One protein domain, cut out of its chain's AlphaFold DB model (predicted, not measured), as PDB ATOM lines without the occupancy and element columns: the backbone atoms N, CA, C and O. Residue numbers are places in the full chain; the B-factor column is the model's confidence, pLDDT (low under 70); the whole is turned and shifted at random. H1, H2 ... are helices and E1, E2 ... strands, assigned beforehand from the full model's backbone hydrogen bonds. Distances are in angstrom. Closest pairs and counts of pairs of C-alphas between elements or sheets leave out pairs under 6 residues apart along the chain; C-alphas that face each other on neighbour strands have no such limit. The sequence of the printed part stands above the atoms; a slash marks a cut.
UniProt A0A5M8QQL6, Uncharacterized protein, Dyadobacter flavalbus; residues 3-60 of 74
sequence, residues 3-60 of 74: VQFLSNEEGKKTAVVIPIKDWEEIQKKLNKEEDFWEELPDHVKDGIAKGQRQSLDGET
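AT A GLANCE: This is residues 3 to 60 of the 74 residues of an uncharacterized protein of Dyadobacter flavalbus (UniProt A0A5M8QQL6). What shape? It makes a wide, open U: hairpin E1-E2 and helix H3 are its arms, H1 and H2 its base. What make-up? There are 58 residues printed, with two named strands, antiparallel, then three named helices, class mixed. It is extended, radius of gyration of the C-alphas 20.6 A, spanning 54 by 27 by 15 A.

IN THESE COORDINATES: Which strands? E1, residues 3 to 7, begins at C-alpha 3 (83.743, 153.406, 122.254); E2 is residues 13 to 18. Which helices? H1 is residues 20 to 30, H2 36 to 39, and H3 42 to 56, 21.2 A long, ending at C-alpha 56 (114.957, 126.235, 142.138).

HOW THE PARTS SIT: Which strands pair? E1 and E2 are an antiparallel hairpin, with N 6 and O 14 within hydrogen-bond range, 2.9 A. Which helices meet? H2 and H3 are close but not clearly touching, their closest C-alphas, 37 and 45, 7.8 A apart. Every O i to N i+4 pair is within range in H1 and H3.

THE WHOLE: How large? C-alphas 17 and 59, the farthest apart, are 55.4 A apart; the printed part has no cut. Low confidence? Residues 3 to 13 and 31 to 34 have pLDDT under 70.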
ATOM      1  N   VAL A   3      83.053 152.103 122.301       58.12
ATOM      2  CA  VAL A   3      83.743 153.406 122.254       58.12
ATOM      3  C   VAL A   3      85.170 153.211 122.751       58.12
ATOM      4  O   VAL A   3      85.358 152.696 123.851       58.12
ATOM      5  N   GLN A   4      86.161 153.612 121.953       61.09
ATOM      6  CA  GLN A   4      87.578 153.539 122.323       61.09
ATOM      7  C   GLN A   4      88.180 154.937 122.442       61.09
ATOM      8  O   GLN A   4      87.832 155.845 121.682       61.09
ATOM      9  N   PHE A   5      89.083 155.109 123.405       60.75
ATOM     10  CA  PHE A   5      89.761 156.374 123.666       60.75
ATOM     11  C   PHE A   5      91.171 156.325 123.081       60.75
ATOM     12  O   PHE A   5      91.980 155.495 123.486       60.75
ATOM     13  N   LEU A   6      91.478 157.237 122.162       65.69
ATOM     14  CA  LEU A   6      92.840 157.479 121.694       65.69
ATOM     15  C   LEU A   6      93.394 158.696 122.435       65.69
ATOM     16  O   LEU A   6      92.699 159.703 122.564       65.69
ATOM     17  N   SER A   7      94.626 158.616 122.936       53.00
ATOM     18  CA  SER A   7      95.334 159.762 123.520       53.00
ATOM     19  C   SER A   7      96.405 160.232 122.543       53.00
ATOM     20  O   SER A   7      97.193 159.412 122.080       53.00
ATOM     21  N   ASN A   8      96.441 161.528 122.224       63.41
ATOM     22  CA  ASN A   8      97.556 162.107 121.469       63.41
ATOM     23  C   ASN A   8      98.790 162.316 122.377       63.41
ATOM     24  O   ASN A   8      98.694 162.178 123.599       63.41
ATOM     25  N   GLU A   9      99.938 162.672 121.790       63.44
ATOM     26  CA  GLU A   9     101.206 162.923 122.511       63.44
ATOM     27  C   GLU A   9     101.112 164.078 123.531       63.44
ATOM     28  O   GLU A   9     101.908 164.161 124.462       63.44
ATOM     29  N   GLU A  10     100.088 164.928 123.414       67.06
ATOM     30  CA  GLU A  10      99.770 166.013 124.353       67.06
ATOM     31  C   GLU A  10      98.806 165.584 125.482       67.06
ATOM     32  O   GLU A  10      98.347 166.419 126.262       67.06
ATOM     33  N   GLY A  11      98.441 164.299 125.562       62.25
ATOM     34  CA  GLY A  11      97.552 163.754 126.596       62.25
ATOM     35  C   GLY A  11      96.059 164.067 126.414       62.25
ATOM     36  O   GLY A  11      95.251 163.748 127.291       62.25
ATOM     37  N   LYS A  12      95.653 164.673 125.291       67.06
ATOM     38  CA  LYS A  12      94.240 164.901 124.957       67.06
ATOM     39  C   LYS A  12      93.622 163.592 124.477       67.06
ATOM     40  O   LYS A  12      94.082 162.990 123.506       67.06
ATOM     41  N   LYS A  13      92.557 163.169 125.161       62.34
ATOM     42  CA  LYS A  13      91.807 161.949 124.847       62.34
ATOM     43  C   LYS A  13      90.657 162.268 123.897       62.34
ATOM     44  O   LYS A  13      89.772 163.047 124.243       62.34
ATOM     45  N   THR A  14      90.643 161.638 122.732       71.56
ATOM     46  CA  THR A  14      89.545 161.704 121.764       71.56
ATOM     47  C   THR A  14      88.891 160.333 121.666       71.56
ATOM     48  O   THR A  14      89.564 159.320 121.488       71.56
ATOM     49  N   ALA A  15      87.568 160.296 121.813       70.00
ATOM     50  CA  ALA A  15      86.796 159.078 121.624       70.00
ATOM     51  C   ALA A  15      86.518 158.867 120.130       70.00
ATOM     52  O   ALA A  15      86.037 159.780 119.458       70.00
ATOM     53  N   VAL A  16      86.796 157.667 119.624       75.88
ATOM     54  CA  VAL A  16      86.461 157.258 118.255       75.88
ATOM     55  C   VAL A  16      85.440 156.127 118.321       75.88
ATOM     56  O   VAL A  16      85.573 155.190 119.113       75.88
ATOM     57  N   VAL A  17      84.391 156.233 117.505       79.38
ATOM     58  CA  VAL A  17      83.333 155.221 117.402       79.38
ATOM     59  C   VAL A  17      83.659 154.296 116.240       79.38
ATOM     60  O   VAL A  17      83.793 154.757 115.109       79.38
ATOM     61  N   ILE A  18      83.773 152.998 116.520       81.19
ATOM     62  CA  ILE A  18      84.127 151.975 115.529       81.19
ATOM     63  C   ILE A  18      83.073 150.849 115.568       81.19
ATOM     64  O   ILE A  18      82.612 150.471 116.657       81.19
ATOM     65  N   PRO A  19      82.645 150.304 114.412       87.75
ATOM     66  CA  PRO A  19      81.828 149.094 114.360       87.75
ATOM     67  C   PRO A  19      82.503 147.912 115.071       87.75
ATOM     68  O   PRO A  19      83.717 147.751 115.024       87.75
ATOM     69  N   ILE A  20      81.706 147.043 115.705       80.06
ATOM     70  CA  ILE A  20      82.239 145.892 116.463       80.06
ATOM     71  C   ILE A  20      83.072 144.964 115.564       80.06
ATOM     72  O   ILE A  20      84.123 144.509 115.990       80.06
ATOM     73  N   LYS A  21      82.646 144.745 114.315       85.06
ATOM     74  CA  LYS A  21      83.374 143.902 113.351       85.06
ATOM     75  C   LYS A  21      84.780 144.433 113.068       85.06
ATOM     76  O   LYS A  21      85.750 143.690 113.135       85.06
ATOM     77  N   ASP A  22      84.886 145.734 112.820       82.69
ATOM     78  CA  ASP A  22      86.167 146.377 112.526       82.69
ATOM     79  C   ASP A  22      87.068 146.376 113.771       82.69
ATOM     80  O   ASP A  22      88.278 146.182 113.672       82.69
ATOM     81  N   TRP A  23      86.477 146.525 114.961       82.62
ATOM     82  CA  TRP A  23      87.189 146.382 116.231       82.62
ATOM     83  C   TRP A  23      87.753 144.966 116.426       82.62
ATOM     84  O   TRP A  23      88.921 144.821 116.780       82.62
ATOM     85  N   GLU A  24      86.967 143.927 116.142       82.50
ATOM     86  CA  GLU A  24      87.412 142.529 116.201       82.50
ATOM     87  C   GLU A  24      88.565 142.256 115.223       82.50
ATOM     88  O   GLU A  24      89.535 141.581 115.576       82.50
ATOM     89  N   GLU A  25      88.520 142.823 114.014       83.00
ATOM     90  CA  GLU A  25      89.620 142.717 113.050       83.00
ATOM     91  C   GLU A  25      90.894 143.424 113.521       83.00
ATOM     92  O   GLU A  25      91.994 142.892 113.346       83.00
ATOM     93  N   ILE A  26      90.765 144.607 114.128       80.88
ATOM     94  CA  ILE A  26      91.893 145.346 114.703       80.88
ATOM     95  C   ILE A  26      92.504 144.554 115.861       80.88
ATOM     96  O   ILE A  26      93.717 144.364 115.884       80.88
ATOM     97  N   GLN A  27      91.688 144.013 116.772       75.06
ATOM     98  CA  GLN A  27      92.175 143.156 117.856       75.06
ATOM     99  C   GLN A  27      92.878 141.913 117.322       75.06
ATOM    100  O   GLN A  27      93.939 141.558 117.817       75.06
ATOM    101  N   LYS A  28      92.349 141.275 116.276       77.12
ATOM    102  CA  LYS A  28      92.983 140.108 115.652       77.12
ATOM    103  C   LYS A  28      94.327 140.443 114.991       77.12
ATOM    104  O   LYS A  28      95.204 139.588 114.935       77.12
ATOM    105  N   LYS A  29      94.491 141.667 114.480       74.31
ATOM    106  CA  LYS A  29      95.758 142.171 113.922       74.31
ATOM    107  C   LYS A  29      96.750 142.627 114.995       74.31
ATOM    108  O   LYS A  29      97.942 142.574 114.732       74.31
ATOM    109  N   LEU A  30      96.280 143.070 116.162       70.00
ATOM    110  CA  LEU A  30      97.127 143.477 117.291       70.00
ATOM    111  C   LEU A  30      97.543 142.287 118.166       70.00
ATOM    112  O   LEU A  30      98.696 142.199 118.553       70.00
ATOM    113  N   ASN A  31      96.660 141.306 118.367       62.84
ATOM    114  CA  ASN A  31      96.974 140.013 118.997       62.84
ATOM    115  C   ASN A  31      97.843 139.104 118.103       62.84
ATOM    116  O   ASN A  31      98.004 137.924 118.392       62.84
ATOM    117  N   LYS A  32      98.358 139.637 116.989       56.19
ATOM    118  CA  LYS A  32      99.401 139.036 116.155       56.19
ATOM    119  C   LYS A  32     100.806 139.425 116.628       56.19
ATOM    120  O   LYS A  32     101.756 139.331 115.860       56.19
ATOM    121  N   GLU A  33     100.956 139.854 117.876       58.16
ATOM    122  CA  GLU A  33     102.172 139.493 118.598       58.16
ATOM    123  C   GLU A  33     102.122 137.970 118.723       58.16
ATOM    124  O   GLU A  33     101.433 137.433 119.586       58.16
ATOM    125  N   GLU A  34     102.716 137.283 117.743       60.78
ATOM    126  CA  GLU A  34     102.976 135.853 117.825       60.78
ATOM    127  C   GLU A  34     103.572 135.603 119.207       60.78
ATOM    128  O   GLU A  34     104.571 136.223 119.580       60.78
ATOM    129  N   ASP A  35     102.870 134.806 120.014       72.38
ATOM    130  CA  ASP A  35     103.310 134.505 121.364       72.38
ATOM    131  C   ASP A  35     104.675 133.841 121.214       72.38
ATOM    132  O   ASP A  35     104.771 132.703 120.756       72.38
ATOM    133  N   PHE A  36     105.736 134.594 121.512       81.69
ATOM    134  CA  PHE A  36     107.127 134.179 121.340       81.69
ATOM    135  C   PHE A  36     107.349 132.775 121.907       81.69
ATOM    136  O   PHE A  36     108.124 131.990 121.367       81.69
ATOM    137  N   TRP A  37     106.627 132.439 122.979       87.38
ATOM    138  CA  TRP A  37     106.668 131.130 123.599       87.38
ATOM    139  C   TRP A  37     106.139 129.999 122.709       87.38
ATOM    140  O   TRP A  37     106.678 128.891 122.745       87.38
ATOM    141  N   GLU A  38     105.104 130.244 121.910       86.31
ATOM    142  CA  GLU A  38     104.514 129.265 120.995       86.31
ATOM    143  C   GLU A  38     105.435 128.958 119.808       86.31
ATOM    144  O   GLU A  38     105.489 127.809 119.371       86.31
ATOM    145  N   GLU A  39     106.239 129.928 119.366       87.56
ATOM    146  CA  GLU A  39     107.166 129.780 118.233       87.56
ATOM    147  C   GLU A  39     108.465 129.040 118.564       87.56
ATOM    148  O   GLU A  39     109.158 128.550 117.666       87.56
ATOM    149  N   LEU A  40     108.833 128.961 119.845       91.62
ATOM    150  CA  LEU A  40     110.059 128.280 120.242       91.62
ATOM    151  C   LEU A  40     109.980 126.778 119.911       91.62
ATOM    152  O   LEU A  40     108.981 126.133 120.219       91.62
ATOM    153  N   PRO A  41     111.046 126.168 119.363       95.44
ATOM    154  CA  PRO A  41     111.115 124.717 119.229       95.44
ATOM    155  C   PRO A  41     111.015 124.009 120.589       95.44
ATOM    156  O   PRO A  41     111.550 124.505 121.583       95.44
ATOM    157  N   ASP A  42     110.440 122.804 120.621       95.62
ATOM    158  CA  ASP A  42     110.224 122.039 121.864       95.62
ATOM    159  C   ASP A  42     111.501 121.880 122.702       95.62
ATOM    160  O   ASP A  42     111.500 122.130 123.904       95.62
ATOM    161  N   HIS A  43     112.633 121.578 122.058       96.19
ATOM    162  CA  HIS A  43     113.916 121.418 122.750       96.19
ATOM    163  C   HIS A  43     114.397 122.699 123.453       96.19
ATOM    164  O   HIS A  43     115.123 122.628 124.446       96.19
ATOM    165  N   VAL A  44     114.004 123.875 122.953       96.00
ATOM    166  CA  VAL A  44     114.312 125.160 123.589       96.00
ATOM    167  C   VAL A  44     113.413 125.361 124.805       96.00
ATOM    168  O   VAL A  44     113.922 125.703 125.873       96.00
ATOM    169  N   LYS A  45     112.105 125.084 124.681       96.62
ATOM    170  CA  LYS A  45     111.160 125.141 125.813       96.62
ATOM    171  C   LYS A  45     111.596 124.195 126.935       96.62
ATOM    172  O   LYS A  45     111.657 124.603 128.096       96.62
ATOM    173  N   ASP A  46     112.004 122.977 126.584       97.19
ATOM    174  CA  ASP A  46     112.539 121.980 127.515       97.19
ATOM    175  C   ASP A  46     113.825 122.454 128.200       97.19
ATOM    176  O   ASP A  46     113.989 122.290 129.413       97.19
ATOM    177  N   GLY A  47     114.736 123.077 127.447       97.19
ATOM    178  CA  GLY A  47     115.963 123.658 127.986       97.19
ATOM    179  C   GLY A  47     115.685 124.757 129.014       97.19
ATOM    180  O   GLY A  47     116.285 124.762 130.092       97.19
ATOM    181  N   ILE A  48     114.733 125.644 128.718       96.12
ATOM    182  CA  ILE A  48     114.299 126.716 129.624       96.12
ATOM    183  C   ILE A  48     113.658 126.123 130.884       96.12
ATOM    184  O   ILE A  48     114.055 126.476 131.997       96.12
ATOM    185  N   ALA A  49     112.727 125.178 130.730       96.31
ATOM    186  CA  ALA A  49     112.069 124.510 131.851       96.31
ATOM    187  C   ALA A  49     113.075 123.774 132.749       96.31
ATOM    188  O   ALA A  49     112.981 123.819 133.978       96.31
ATOM    189  N   LYS A  50     114.084 123.131 132.149       97.38
ATOM    190  CA  LYS A  50     115.182 122.504 132.886       97.38
ATOM    191  C   LYS A  50     115.991 123.541 133.663       97.38
ATOM    192  O   LYS A  50     116.190 123.351 134.857       97.38
ATOM    193  N   GLY A  51     116.416 124.633 133.027       96.88
ATOM    194  CA  GLY A  51     117.183 125.694 133.690       96.88
ATOM    195  C   GLY A  51     116.444 126.304 134.886       96.88
ATOM    196  O   GLY A  51     117.041 126.511 135.941       96.88
ATOM    197  N   GLN A  52     115.129 126.508 134.762       96.81
ATOM    198  CA  GLN A  52     114.285 126.966 135.868       96.81
ATOM    199  C   GLN A  52     114.272 125.971 137.037       96.81
ATOM    200  O   GLN A  52     114.479 126.383 138.176       96.81
ATOM    201  N   ARG A  53     114.094 124.667 136.770       97.50
ATOM    202  CA  ARG A  53     114.158 123.624 137.814       97.50
ATOM    203  C   ARG A  53     115.512 123.603 138.515       97.50
ATOM    204  O   ARG A  53     115.559 123.681 139.733       97.50
ATOM    205  N   GLN A  54     116.604 123.612 137.754       97.06
ATOM    206  CA  GLN A  54     117.961 123.626 138.311       97.06
ATOM    207  C   GLN A  54     118.214 124.848 139.197       97.06
ATOM    208  O   GLN A  54     118.863 124.739 140.232       97.06
ATOM    209  N   SER A  55     117.670 126.011 138.828       96.44
ATOM    210  CA  SER A  55     117.756 127.204 139.669       96.44
ATOM    211  C   SER A  55     116.979 127.061 140.979       96.44
ATOM    212  O   SER A  55     117.463 127.528 142.008       96.44
ATOM    213  N   LEU A  56     115.789 126.454 140.948       96.25
ATOM    214  CA  LEU A  56     114.957 126.235 142.138       96.25
ATOM    215  C   LEU A  56     115.565 125.189 143.078       96.25
ATOM    216  O   LEU A  56     115.529 125.366 144.293       96.25
ATOM    217  N   ASP A  57     116.176 124.153 142.512       97.25
ATOM    218  CA  ASP A  57     116.825 123.068 143.251       97.25
ATOM    219  C   ASP A  57     118.231 123.455 143.759       97.25
ATOM    220  O   ASP A  57     118.895 122.673 144.439       97.25
ATOM    221  N   GLY A  58     118.707 124.667 143.445       95.12
ATOM    222  CA  GLY A  58     120.031 125.149 143.843       95.12
ATOM    223  C   GLY A  58     121.189 124.495 143.080       95.12
ATOM    224  O   GLY A  58     122.341 124.595 143.499       95.12
ATOM    225  N   GLU A  59     120.922 123.860 141.938       95.44
ATOM    226  CA  GLU A  59     121.916 123.239 141.051       95.44
ATOM    227  C   GLU A  59     122.677 124.261 140.184       95.44
ATOM    228  O   GLU A  59     123.123 123.962 139.072       95.44
ATOM    229  N   THR A  60     122.833 125.491 140.667       94.62
ATOM    230  CA  THR A  60     123.618 126.512 139.981       94.62
ATOM    231  C   THR A  60     125.108 126.343 140.295       94.62
ATOM    232  O   THR A  60     125.525 125.618 141.206       94.62
TER     233      THR A  60